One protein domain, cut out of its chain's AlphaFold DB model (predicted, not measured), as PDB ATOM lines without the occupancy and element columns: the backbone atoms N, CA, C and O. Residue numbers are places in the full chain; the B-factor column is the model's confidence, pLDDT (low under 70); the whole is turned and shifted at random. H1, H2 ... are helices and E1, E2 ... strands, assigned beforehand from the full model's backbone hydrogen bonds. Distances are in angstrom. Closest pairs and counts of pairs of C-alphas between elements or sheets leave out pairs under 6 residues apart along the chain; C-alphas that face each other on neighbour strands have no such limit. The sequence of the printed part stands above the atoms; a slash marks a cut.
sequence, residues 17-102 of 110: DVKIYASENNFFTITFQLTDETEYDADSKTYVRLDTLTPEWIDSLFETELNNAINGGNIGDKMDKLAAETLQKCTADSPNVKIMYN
ATOM      1  N   ASP A  17     -34.537 -23.616 -39.794       73.94
ATOM      2  CA  ASP A  17     -35.154 -22.632 -38.914       73.94
ATOM      3  C   ASP A  17     -34.650 -21.225 -39.243       73.94
ATOM      4  O   ASP A  17     -33.454 -20.918 -39.159       73.94
ATOM      5  N   VAL A  18     -35.579 -20.331 -39.567       75.81
ATOM      6  CA  VAL A  18     -35.319 -18.917 -39.833       75.81
ATOM      7  C   VAL A  18     -35.866 -18.088 -38.681       75.81
ATOM      8  O   VAL A  18     -37.076 -17.983 -38.492       75.81
ATOM      9  N   LYS A  19     -34.976 -17.444 -37.921       77.75
ATOM     10  CA  LYS A  19     -35.375 -16.501 -36.869       77.75
ATOM     11  C   LYS A  19     -35.560 -15.095 -37.416       77.75
ATOM     12  O   LYS A  19     -34.660 -14.521 -38.029       77.75
ATOM     13  N   ILE A  20     -36.718 -14.526 -37.127       78.44
ATOM     14  CA  ILE A  20     -37.170 -13.227 -37.598       78.44
ATOM     15  C   ILE A  20     -37.266 -12.286 -36.400       78.44
ATOM     16  O   ILE A  20     -38.108 -12.464 -35.524       78.44
ATOM     17  N   TYR A  21     -36.391 -11.279 -36.362       73.50
ATOM     18  CA  TYR A  21     -36.270 -10.337 -35.248       73.50
ATOM     19  C   TYR A  21     -36.941  -8.996 -35.573       73.50
ATOM     20  O   TYR A  21     -36.562  -8.327 -36.534       73.50
ATOM     21  N   ALA A  22     -37.880  -8.575 -34.724       72.00
ATOM     22  CA  ALA A  22     -38.387  -7.202 -34.667       72.00
ATOM     23  C   ALA A  22     -37.525  -6.324 -33.734       72.00
ATOM     24  O   ALA A  22     -37.338  -5.130 -33.969       72.00
ATOM     25  N   SER A  23     -36.960  -6.917 -32.676       70.69
ATOM     26  CA  SER A  23     -35.983  -6.297 -31.770       70.69
ATOM     27  C   SER A  23     -35.066  -7.367 -31.161       70.69
ATOM     28  O   SER A  23     -35.245  -8.551 -31.425       70.69
ATOM     29  N   GLU A  24     -34.102  -6.981 -30.318       73.00
ATOM     30  CA  GLU A  24     -33.214  -7.931 -29.619       73.00
ATOM     31  C   GLU A  24     -33.989  -8.992 -28.814       73.00
ATOM     32  O   GLU A  24     -33.587 -10.152 -28.765       73.00
ATOM     33  N   ASN A  25     -35.126  -8.603 -28.225       79.19
ATOM     34  CA  ASN A  25     -35.944  -9.476 -27.380       79.19
ATOM     35  C   ASN A  25     -37.251  -9.929 -28.038       79.19
ATOM     36  O   ASN A  25     -37.925 -10.784 -27.466       79.19
ATOM     37  N   ASN A  26     -37.600  -9.365 -29.201       79.50
ATOM     38  CA  ASN A  26     -38.814  -9.700 -29.935       79.50
ATOM     39  C   ASN A  26     -38.473 -10.406 -31.239       79.50
ATOM     40  O   ASN A  26     -37.984  -9.780 -32.185       79.50
ATOM     41  N   PHE A  27     -38.745 -11.700 -31.281       82.75
ATOM     42  CA  PHE A  27     -38.497 -12.557 -32.420       82.75
ATOM     43  C   PHE A  27     -39.489 -13.712 -32.485       82.75
ATOM     44  O   PHE A  27     -40.099 -14.108 -31.491       82.75
ATOM     45  N   PHE A  28     -39.585 -14.288 -33.669       84.50
ATOM     46  CA  PHE A  28     -40.241 -15.566 -33.875       84.50
ATOM     47  C   PHE A  28     -39.463 -16.404 -34.875       84.50
ATOM     48  O   PHE A  28     -38.562 -15.895 -35.549       84.50
ATOM     49  N   THR A  29     -39.791 -17.684 -34.946       83.69
ATOM     50  CA  THR A  29     -39.111 -18.640 -35.809       83.69
ATOM     51  C   THR A  29     -40.086 -19.142 -36.863       83.69
ATOM     52  O   THR A  29     -41.233 -19.447 -36.555       83.69
ATOM     53  N   ILE A  30     -39.629 -19.211 -38.112       82.81
ATOM     54  CA  ILE A  30     -40.309 -19.933 -39.186       82.81
ATOM     55  C   ILE A  30     -39.468 -21.161 -39.508       82.81
ATOM     56  O   ILE A  30     -38.281 -21.025 -39.811       82.81
ATOM     57  N   THR A  31     -40.085 -22.333 -39.460       77.38
ATOM     58  CA  THR A  31     -39.451 -23.599 -39.830       77.38
ATOM     59  C   THR A  31     -39.859 -23.952 -41.253       77.38
ATOM     60  O   THR A  31     -41.048 -23.966 -41.568       77.38
ATOM     61  N   PHE A  32     -38.875 -24.228 -42.106       72.88
ATOM     62  CA  PHE A  32     -39.084 -24.736 -43.459       72.88
ATOM     63  C   PHE A  32     -38.630 -26.187 -43.513       72.88
ATOM     64  O   PHE A  32     -37.431 -26.473 -43.435       72.88
ATOM     65  N   GLN A  33     -39.587 -27.101 -43.660       72.94
ATOM     66  CA  GLN A  33     -39.284 -28.518 -43.743       72.94
ATOM     67  C   GLN A  33     -38.942 -28.900 -45.176       72.94
ATOM     68  O   GLN A  33     -39.492 -28.379 -46.144       72.94
ATOM     69  N   LEU A  34     -38.098 -29.921 -45.319       67.44
ATOM     70  CA  LEU A  34     -37.779 -30.497 -46.623       67.44
ATOM     71  C   LEU A  34     -39.042 -30.893 -47.412       67.44
ATOM     72  O   LEU A  34     -39.086 -30.742 -48.631       67.44
ATOM     73  N   THR A  35     -40.071 -31.382 -46.721       68.06
ATOM     74  CA  THR A  35     -41.352 -31.789 -47.315       68.06
ATOM     75  C   THR A  35     -42.228 -30.625 -47.764       68.06
ATOM     76  O   THR A  35     -43.120 -30.832 -48.580       68.06
ATOM     77  N   ASP A  36     -41.983 -29.410 -47.270       68.38
ATOM     78  CA  ASP A  36     -42.698 -28.215 -47.732       68.38
ATOM     79  C   ASP A  36     -42.209 -27.796 -49.126       68.38
ATOM     80  O   ASP A  36     -42.958 -27.212 -49.913       68.38
ATOM     81  N   GLU A  37     -40.955 -28.134 -49.447       65.38
ATOM     82  CA  GLU A  37     -40.281 -27.760 -50.691       65.38
ATOM     83  C   GLU A  37     -40.117 -28.907 -51.679       65.38
ATOM     84  O   GLU A  37     -39.792 -28.661 -52.841       65.38
ATOM     85  N   THR A  38     -40.244 -30.156 -51.228       68.25
ATOM     86  CA  THR A  38     -39.918 -31.330 -52.037       68.25
ATOM     87  C   THR A  38     -40.816 -32.524 -51.742       68.25
ATOM     88  O   THR A  38     -41.260 -32.737 -50.617       68.25
ATOM     89  N   GLU A  39     -41.022 -33.358 -52.756       75.25
ATOM     90  CA  GLU A  39     -41.627 -34.680 -52.617       75.25
ATOM     91  C   GLU A  39     -40.579 -35.758 -52.909       75.25
ATOM     92  O   GLU A  39     -39.691 -35.579 -53.748       75.25
ATOM     93  N   TYR A  40     -40.653 -36.879 -52.191       75.81
ATOM     94  CA  TYR A  40     -39.773 -38.012 -52.450       75.81
ATOM     95  C   TYR A  40     -40.254 -38.778 -53.683       75.81
ATOM     96  O   TYR A  40     -41.300 -39.425 -53.650       75.81
ATOM     97  N   ASP A  41     -39.459 -38.756 -54.749       77.31
ATOM     98  CA  ASP A  41     -39.682 -39.587 -55.924       77.31
ATOM     99  C   ASP A  41     -39.033 -40.962 -55.708       77.31
ATOM    100  O   ASP A  41     -37.806 -41.113 -55.671       77.31
ATOM    101  N   ALA A  42     -39.881 -41.981 -55.561       82.75
ATOM    102  CA  ALA A  42     -39.456 -43.354 -55.320       82.75
ATOM    103  C   ALA A  42     -38.715 -43.980 -56.513       82.75
ATOM    104  O   ALA A  42     -37.866 -44.853 -56.300       82.75
ATOM    105  N   ASP A  43     -38.996 -43.532 -57.739       84.81
ATOM    106  CA  ASP A  43     -38.401 -44.087 -58.955       84.81
ATOM    107  C   ASP A  43     -36.962 -43.588 -59.131       84.81
ATOM    108  O   ASP A  43     -36.046 -44.379 -59.378       84.81
ATOM    109  N   SER A  44     -36.731 -42.285 -58.932       83.38
ATOM    110  CA  SER A  44     -35.380 -41.706 -58.949       83.38
ATOM    111  C   SER A  44     -34.623 -41.873 -57.627       83.38
ATOM    112  O   SER A  44     -33.399 -41.734 -57.606       83.38
ATOM    113  N   LYS A  45     -35.324 -42.207 -56.535       76.38
ATOM    114  CA  LYS A  45     -34.816 -42.233 -55.150       76.38
ATOM    115  C   LYS A  45     -34.245 -40.889 -54.702       76.38
ATOM    116  O   LYS A  45     -33.284 -40.849 -53.928       76.38
ATOM    117  N   THR A  46     -34.820 -39.796 -55.191       74.06
ATOM    118  CA  THR A  46     -34.383 -38.432 -54.878       74.06
ATOM    119  C   THR A  46     -35.556 -37.556 -54.456       74.06
ATOM    120  O   THR A  46     -36.709 -37.861 -54.745       74.06
ATOM    121  N   TYR A  47     -35.259 -36.469 -53.745       67.75
ATOM    122  CA  TYR A  47     -36.246 -35.439 -53.433       67.75
ATOM    123  C   TYR A  47     -36.351 -34.463 -54.606       67.75
ATOM    124  O   TYR A  47     -35.358 -33.845 -55.003       67.75
ATOM    125  N   VAL A  48     -37.554 -34.334 -55.163       70.75
ATOM    126  CA  VAL A  48     -37.860 -33.457 -56.296       70.75
ATOM    127  C   VAL A  48     -38.541 -32.202 -55.776       70.75
ATOM    128  O   VAL A  48     -39.457 -32.282 -54.962       70.75
ATOM    129  N   ARG A  49     -38.088 -31.035 -56.241       68.31
ATOM    130  CA  ARG A  49     -38.628 -29.741 -55.818       68.31
ATOM    131  C   ARG A  49     -40.083 -29.576 -56.251       68.31
ATOM    132  O   ARG A  49     -40.410 -29.782 -57.416       68.31
ATOM    133  N   LEU A  50     -40.912 -29.163 -55.306       66.50
ATOM    134  CA  LEU A  50     -42.292 -28.759 -55.495       66.50
ATOM    135  C   LEU A  50     -42.359 -27.257 -55.796       66.50
ATOM    136  O   LEU A  50     -41.618 -26.451 -55.231       66.50
ATOM    137  N   ASP A  51     -43.313 -26.868 -56.638       65.50
ATOM    138  CA  ASP A  51     -43.647 -25.460 -56.898       65.50
ATOM    139  C   ASP A  51     -44.548 -24.859 -55.791       65.50
ATOM    140  O   ASP A  51     -45.234 -23.860 -55.999       65.50
ATOM    141  N   THR A  52     -44.574 -25.473 -54.603       63.34
ATOM    142  CA  THR A  52     -45.458 -25.151 -53.465       63.34
ATOM    143  C   THR A  52     -45.042 -23.907 -52.687       63.34
ATOM    144  O   THR A  52     -45.891 -23.284 -52.055       63.34
ATOM    145  N   LEU A  53     -43.774 -23.489 -52.779       65.88
ATOM    146  CA  LEU A  53     -43.270 -22.241 -52.189       65.88
ATOM    147  C   LEU A  53     -43.684 -21.004 -53.005       65.88
ATOM    148  O   LEU A  53     -42.851 -20.196 -53.433       65.88
ATOM    149  N   THR A  54     -44.980 -20.854 -53.263       68.62
ATOM    150  CA  THR A  54     -45.496 -19.641 -53.895       68.62
ATOM    151  C   THR A  54     -45.439 -18.471 -52.903       68.62
ATOM    152  O   THR A  54     -45.453 -18.685 -51.688       68.62
ATOM    153  N   PRO A  55     -45.381 -17.215 -53.381       68.69
ATOM    154  CA  PRO A  55     -45.439 -16.052 -52.498       68.69
ATOM    155  C   PRO A  55     -46.644 -16.081 -51.551       68.69
ATOM    156  O   PRO A  55     -46.509 -15.766 -50.377       68.69
ATOM    157  N   GLU A  56     -47.806 -16.510 -52.039       74.88
ATOM    158  CA  GLU A  56     -49.038 -16.578 -51.253       74.88
ATOM    159  C   GLU A  56     -48.924 -17.586 -50.103       74.88
ATOM    160  O   GLU A  56     -49.404 -17.331 -49.001       74.88
ATOM    161  N   TRP A  57     -48.258 -18.721 -50.341       74.12
ATOM    162  CA  TRP A  57     -48.005 -19.711 -49.299       74.12
ATOM    163  C   TRP A  57     -47.028 -19.179 -48.245       74.12
ATOM    164  O   TRP A  57     -47.288 -19.305 -47.051       74.12
ATOM    165  N   ILE A  58     -45.949 -18.518 -48.677       75.88
ATOM    166  CA  ILE A  58     -44.960 -17.911 -47.773       75.88
ATOM    167  C   ILE A  58     -45.603 -16.807 -46.921       75.88
ATOM    168  O   ILE A  58     -45.345 -16.744 -45.718       75.88
ATOM    169  N   ASP A  59     -46.460 -15.969 -47.514       77.88
ATOM    170  CA  ASP A  59     -47.226 -14.955 -46.780       77.88
ATOM    171  C   ASP A  59     -48.097 -15.620 -45.697       77.88
ATOM    172  O   ASP A  59     -48.064 -15.215 -44.533       77.88
ATOM    173  N   SER A  60     -48.825 -16.683 -46.055       82.88
ATOM    174  CA  SER A  60     -49.695 -17.415 -45.126       82.88
ATOM    175  C   SER A  60     -48.921 -18.103 -43.998       82.88
ATOM    176  O   SER A  60     -49.392 -18.124 -42.856       82.88
ATOM    177  N   LEU A  61     -47.756 -18.685 -44.295       83.19
ATOM    178  CA  LEU A  61     -46.884 -19.292 -43.293       83.19
ATOM    179  C   LEU A  61     -46.385 -18.230 -42.310       83.19
ATOM    180  O   LEU A  61     -46.498 -18.403 -41.099       83.19
ATOM    181  N   PHE A  62     -45.906 -17.097 -42.823       84.81
ATOM    182  CA  PHE A  62     -45.437 -15.988 -41.998       84.81
ATOM    183  C   PHE A  62     -46.533 -15.468 -41.061       84.81
ATOM    184  O   PHE A  62     -46.285 -15.287 -39.871       84.81
ATOM    185  N   GLU A  63     -47.747 -15.245 -41.573       86.25
ATOM    186  CA  GLU A  63     -48.883 -14.808 -40.755       86.25
ATOM    187  C   GLU A  63     -49.223 -15.823 -39.659       86.25
ATOM    188  O   GLU A  63     -49.521 -15.440 -38.525       86.25
ATOM    189  N   THR A  64     -49.155 -17.114 -39.978       88.25
ATOM    190  CA  THR A  64     -49.418 -18.193 -39.020       88.25
ATOM    191  C   THR A  64     -48.381 -18.194 -37.904       88.25
ATOM    192  O   THR A  64     -48.750 -18.125 -36.732       88.25
ATOM    193  N   GLU A  65     -47.093 -18.185 -38.246       87.44
ATOM    194  CA  GLU A  65     -46.021 -18.229 -37.249       87.44
ATOM    195  C   GLU A  65     -45.936 -16.949 -36.416       87.44
ATOM    196  O   GLU A  65     -45.720 -17.000 -35.203       87.44
ATOM    197  N   LEU A  66     -46.215 -15.791 -37.018       88.25
ATOM    198  CA  LEU A  66     -46.314 -14.539 -36.279       88.25
ATOM    199  C   LEU A  66     -47.468 -14.583 -35.265       88.25
ATOM    200  O   LEU A  66     -47.298 -14.195 -34.106       88.25
ATOM    201  N   ASN A  67     -48.634 -15.095 -35.669       88.75
ATOM    202  CA  ASN A  67     -49.774 -15.272 -34.770       88.75
ATOM    203  C   ASN A  67     -49.483 -16.293 -33.665       88.75
ATOM    204  O   ASN A  67     -49.877 -16.073 -32.515       88.75
ATOM    205  N   ASN A  68     -48.778 -17.381 -33.977       89.38
ATOM    206  CA  ASN A  68     -48.343 -18.357 -32.983       89.38
ATOM    207  C   ASN A  68     -47.421 -17.699 -31.956       89.38
ATOM    208  O   ASN A  68     -47.657 -17.827 -30.756       89.38
ATOM    209  N   ALA A  69     -46.429 -16.928 -32.398       87.88
ATOM    210  CA  ALA A  69     -45.495 -16.257 -31.504       87.88
ATOM    211  C   ALA A  69     -46.172 -15.227 -30.584       87.88
ATOM    212  O   ALA A  69     -45.824 -15.136 -29.407       87.88
ATOM    213  N   ILE A  70     -47.178 -14.496 -31.082       89.75
ATOM    214  CA  ILE A  70     -47.969 -13.546 -30.279       89.75
ATOM    215  C   ILE A  70     -48.817 -14.262 -29.222       89.75
ATOM    216  O   ILE A  70     -49.001 -13.754 -28.114       89.75
ATOM    217  N   ASN A  71     -49.372 -15.425 -29.567       89.38
ATOM    218  CA  ASN A  71     -50.317 -16.150 -28.719       89.38
ATOM    219  C   ASN A  71     -49.665 -17.279 -27.898       89.38
ATOM    220  O   ASN A  71     -50.372 -18.018 -27.214       89.38
ATOM    221  N   GLY A  72     -48.333 -17.402 -27.934       82.19
ATOM    222  CA  GLY A  72     -47.577 -18.404 -27.177       82.19
ATOM    223  C   GLY A  72     -47.676 -19.831 -27.730       82.19
ATOM    224  O   GLY A  72     -47.521 -20.784 -26.971       82.19
ATOM    225  N   GLY A  73     -47.956 -19.983 -29.026       81.25
ATOM    226  CA  GLY A  73     -48.032 -21.273 -29.717       81.25
ATOM    227  C   GLY A  73     -46.671 -21.950 -29.915       81.25
ATOM    228  O   GLY A  73     -46.599 -23.176 -29.865       81.25
ATOM    229  N   ASN A  74     -45.595 -21.168 -30.055       79.06
ATOM    230  CA  ASN A  74     -44.242 -21.679 -30.295       79.06
ATOM    231  C   ASN A  74     -43.363 -21.579 -29.045       79.06
ATOM    232  O   ASN A  74     -43.242 -20.524 -28.417       79.06
ATOM    233  N   ILE A  75     -42.704 -22.684 -28.689       77.44
ATOM    234  CA  ILE A  75     -41.776 -22.729 -27.556       77.44
ATOM    235  C   ILE A  75     -40.496 -21.970 -27.916       77.44
ATOM    236  O   ILE A  75     -39.788 -22.334 -28.848       77.44
ATOM    237  N   GLY A  76     -40.156 -20.956 -27.119       80.88
ATOM    238  CA  GLY A  76     -38.904 -20.201 -27.241       80.88
ATOM    239  C   GLY A  76     -39.025 -18.905 -28.041       80.88
ATOM    240  O   GLY A  76     -38.208 -18.010 -27.820       80.88
ATOM    241  N   ASP A  77     -40.057 -18.771 -28.870       83.56
ATOM    242  CA  ASP A  77     -40.401 -17.515 -29.532       83.56
ATOM    243  C   ASP A  77     -40.911 -16.479 -28.525       83.56
ATOM    244  O   ASP A  77     -41.489 -16.802 -27.481       83.56
ATOM    245  N   LYS A  78     -40.661 -15.204 -28.828       83.06
ATOM    246  CA  LYS A  78     -41.066 -14.068 -28.001       83.06
ATOM    247  C   LYS A  78     -41.530 -12.956 -28.916       83.06
ATOM    248  O   LYS A  78     -40.705 -12.210 -29.423       83.06
ATOM    249  N   MET A  79     -42.832 -12.817 -29.119       89.44
ATOM    250  CA  MET A  79     -43.364 -11.700 -29.892       89.44
ATOM    251  C   MET A  79     -44.478 -11.010 -29.121       89.44
ATOM    252  O   MET A  79     -45.486 -11.623 -28.785       89.44
ATOM    253  N   ASP A  80     -44.312  -9.720 -28.851       86.94
ATOM    254  CA  ASP A  80     -45.416  -8.884 -28.394       86.94
ATOM    255  C   ASP A  80     -46.187  -8.284 -29.586       86.94
ATOM    256  O   ASP A  80     -45.669  -8.159 -30.699       86.94
ATOM    257  N   LYS A  81     -47.453  -7.915 -29.360       84.75
ATOM    258  CA  LYS A  81     -48.335  -7.393 -30.419       84.75
ATOM    259  C   LYS A  81     -47.802  -6.114 -31.066       84.75
ATOM    260  O   LYS A  81     -47.944  -5.950 -32.271       84.75
ATOM    261  N   LEU A  82     -47.181  -5.227 -30.288       82.94
ATOM    262  CA  LEU A  82     -46.684  -3.944 -30.786       82.94
ATOM    263  C   LEU A  82     -45.443  -4.141 -31.668       82.94
ATOM    264  O   LEU A  82     -45.289  -3.479 -32.690       82.94
ATOM    265  N   ALA A  83     -44.569  -5.077 -31.305       78.44
ATOM    266  CA  ALA A  83     -43.428  -5.479 -32.113       78.44
ATOM    267  C   ALA A  83     -43.872  -6.163 -33.413       78.44
ATOM    268  O   ALA A  83     -43.305  -5.880 -34.468       78.44
ATOM    269  N   ALA A  84     -44.918  -6.990 -33.370       80.12
ATOM    270  CA  ALA A  84     -45.490  -7.606 -34.565       80.12
ATOM    271  C   ALA A  84     -46.022  -6.569 -35.569       80.12
ATOM    272  O   ALA A  84     -45.801  -6.717 -36.766       80.12
ATOM    273  N   GLU A  85     -46.636  -5.477 -35.103       79.94
ATOM    274  CA  GLU A  85     -47.111  -4.387 -35.974       79.94
ATOM    275  C   GLU A  85     -45.981  -3.706 -36.768       79.94
ATOM    276  O   GLU A  85     -46.241  -3.091 -37.806       79.94
ATOM    277  N   THR A  86     -44.726  -3.822 -36.314       73.50
ATOM    278  CA  THR A  86     -43.553  -3.304 -37.041       73.50
ATOM    279  C   THR A  86     -43.128  -4.196 -38.209       73.50
ATOM    280  O   THR A  86     -42.440  -3.732 -39.122       73.50
ATOM    281  N   LEU A  87     -43.551  -5.462 -38.209       73.00
ATOM    282  CA  LEU A  87     -43.268  -6.434 -39.256       73.00
ATOM    283  C   LEU A  87     -44.357  -6.355 -40.323       73.00
ATOM    284  O   LEU A  87     -45.366  -7.049 -40.275       73.00
ATOM    285  N   GLN A  88     -44.143  -5.486 -41.305       66.56
ATOM    286  CA  GLN A  88     -45.064  -5.310 -42.424       66.56
ATOM    287  C   GLN A  88     -44.399  -5.724 -43.730       66.56
ATOM    288  O   GLN A  88     -43.215  -5.459 -43.958       66.56
ATOM    289  N   LYS A  89     -45.186  -6.351 -44.609       63.09
ATOM    290  CA  LYS A  89     -44.776  -6.634 -45.982       63.09
ATOM    291  C   LYS A  89     -44.537  -5.311 -46.706       63.09
ATOM    292  O   LYS A  89     -45.444  -4.490 -46.826       63.09
ATOM    293  N   CYS A  90     -43.326  -5.098 -47.207       55.78
ATOM    294  CA  CYS A  90     -43.052  -3.952 -48.064       55.78
ATOM    295  C   CYS A  90     -43.422  -4.280 -49.516       55.78
ATOM    296  O   CYS A  90     -43.077  -5.344 -50.033       55.78
ATOM    297  N   THR A  91     -44.074  -3.343 -50.204       53.12
ATOM    298  CA  THR A  91     -44.185  -3.375 -51.666       53.12
ATOM    299  C   THR A  91     -42.808  -3.097 -52.254       53.12
ATOM    300  O   THR A  91     -42.231  -2.038 -52.016       53.12
ATOM    301  N   ALA A  92     -42.250  -4.061 -52.980       53.72
ATOM    302  CA  ALA A  92     -40.987  -3.856 -53.665       53.72
ATOM    303  C   ALA A  92     -41.227  -3.169 -55.014       53.72
ATOM    304  O   ALA A  92     -41.966  -3.682 -55.847       53.72
ATOM    305  N   ASP A  93     -40.528  -2.065 -55.273       48.56
ATOM    306  CA  ASP A  93     -40.522  -1.394 -56.584       48.56
ATOM    307  C   ASP A  93     -39.680  -2.152 -57.640       48.56
ATOM    308  O   ASP A  93     -39.347  -1.615 -58.696       48.56
ATOM    309  N   SER A  94     -39.284  -3.401 -57.360       45.09
ATOM    310  CA  SER A  94     -38.445  -4.223 -58.235       45.09
ATOM    311  C   SER A  94     -39.243  -5.406 -58.793       45.09
ATOM    312  O   SER A  94     -39.755  -6.206 -58.009       45.09
ATOM    313  N   PRO A  95     -39.305  -5.592 -60.126       47.56
ATOM    314  CA  PRO A  95     -40.115  -6.636 -60.767       47.56
ATOM    315  C   PRO A  95     -39.690  -8.077 -60.427       47.56
ATOM    316  O   PRO A  95     -40.416  -9.016 -60.742       47.56
ATOM    317  N   ASN A  96     -38.541  -8.260 -59.767       40.44
ATOM    318  CA  ASN A  96     -38.015  -9.567 -59.362       40.44
ATOM    319  C   ASN A  96     -38.185  -9.864 -57.863       40.44
ATOM    320  O   ASN A  96     -37.768 -10.925 -57.403       40.44
ATOM    321  N   VAL A  97     -38.775  -8.950 -57.087       39.03
ATOM    322  CA  VAL A  97     -38.929  -9.103 -55.637       39.03
ATOM    323  C   VAL A  97     -40.396  -9.348 -55.319       39.03
ATOM    324  O   VAL A  97     -41.225  -8.454 -55.454       39.03
ATOM    325  N   LYS A  98     -40.723 -10.576 -54.905       42.12
ATOM    326  CA  LYS A  98     -42.112 -10.974 -54.628       42.12
ATOM    327  C   LYS A  98     -42.535 -10.733 -53.173       42.12
ATOM    328  O   LYS A  98     -43.716 -10.493 -52.938       42.12
ATOM    329  N   ILE A  99     -41.603 -10.729 -52.209       41.06
ATOM    330  CA  ILE A  99     -41.854 -10.399 -50.791       41.06
ATOM    331  C   ILE A  99     -40.581  -9.785 -50.177       41.06
ATOM    332  O   ILE A  99     -39.488 -10.316 -50.372       41.06
ATOM    333  N   MET A 100     -40.704  -8.670 -49.448       41.88
ATOM    334  CA  MET A 100     -39.602  -8.012 -48.731       41.88
ATOM    335  C   MET A 100     -40.012  -7.767 -47.274       41.88
ATOM    336  O   MET A 100     -40.962  -7.026 -47.018       41.88
ATOM    337  N   TYR A 101     -39.284  -8.375 -46.334       47.41
ATOM    338  CA  TYR A 101     -39.414  -8.132 -44.895       47.41
ATOM    339  C   TYR A 101     -38.230  -7.293 -44.413       47.41
ATOM    340  O   TYR A 101     -37.081  -7.552 -44.775       47.41
ATOM    341  N   ASN A 102     -38.495  -6.280 -43.591       39.56
ATOM    342  CA  ASN A 102     -37.466  -5.381 -43.074       39.56
ATOM    343  C   ASN A 102     -36.774  -6.020 -41.855       39.56
ATOM    344  O   ASN A 102     -37.053  -5.667 -40.713       39.56
TER     345      ASN A 102
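What this domain is: This is residues 17 to 102 of the 110 residues of an uncharacterized protein of Lactococcus piscium MKFS47 (UniProt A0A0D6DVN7). A two-stranded hairpin, E1 and E2, has the long helix H2 packed along one side, over E2, and a second, smaller hairpin, E3 and E4, lies far out at one end of the length. The short helix H3 packs on one end of H2, and residues 86 to 102 form a long stretch with no named element. The 86 printed residues hold three named helices and four named strands, in the order E1 E2 H1 E3 E4 H2 H3; both sheets are antiparallel, and the class is mixed. The whole is loose, with a radius of gyration of the C-alphas of 15.4 A, and flat, spanning 49 by 36 by 18 A.

How they stand to each other: E1, residues 17 to 21, and E2, residues 27 to 32, form an antiparallel hairpin at 155 degrees, with N 18 and O 30 2.8 A apart, within hydrogen-bond range. The closest C-alphas of E2 and H2, residues 55 to 71, are those of Phe 28 and Ala 69, 5.8 A apart. E1 and H2 are apart. With its residues 66 to 70 alone, H2 only just touches H3, residues 81 to 85, with 3 pairs of C-alphas within 8 A; the closest are Ile 70 and Lys 81, 6.2 A. E3, residues 38 to 41, and E4, residues 46 to 49, form an antiparallel hairpin at 142 degrees, with N 48 and O 39 2.8 A apart, within hydrogen-bond range. H1, residues 34 to 37, and E4 have their closest C-alphas at Glu 37 and Arg 49, 5.7 A apart. In H2 and H3 every O i to N i+4 pair is within hydrogen-bond range; H1 is too short for one.

Where its parts are: E1 begins at C-alpha 17, (-35.154, -22.632, -38.914). E2 is 16.4 A long and H2 24.3 A, from C-alpha 55 at (-45.439, -16.052, -52.498). H3 ends at C-alpha 85, (-47.111, -4.387, -35.974).

The domain as a whole: The C-alphas farthest apart, Asp 43 and Leu 82, are 49.7 A apart. The printed part has no cut and no long link. Residues 34 to 38, 47, 49 to 55 and 88 to 102 have pLDDT under 70.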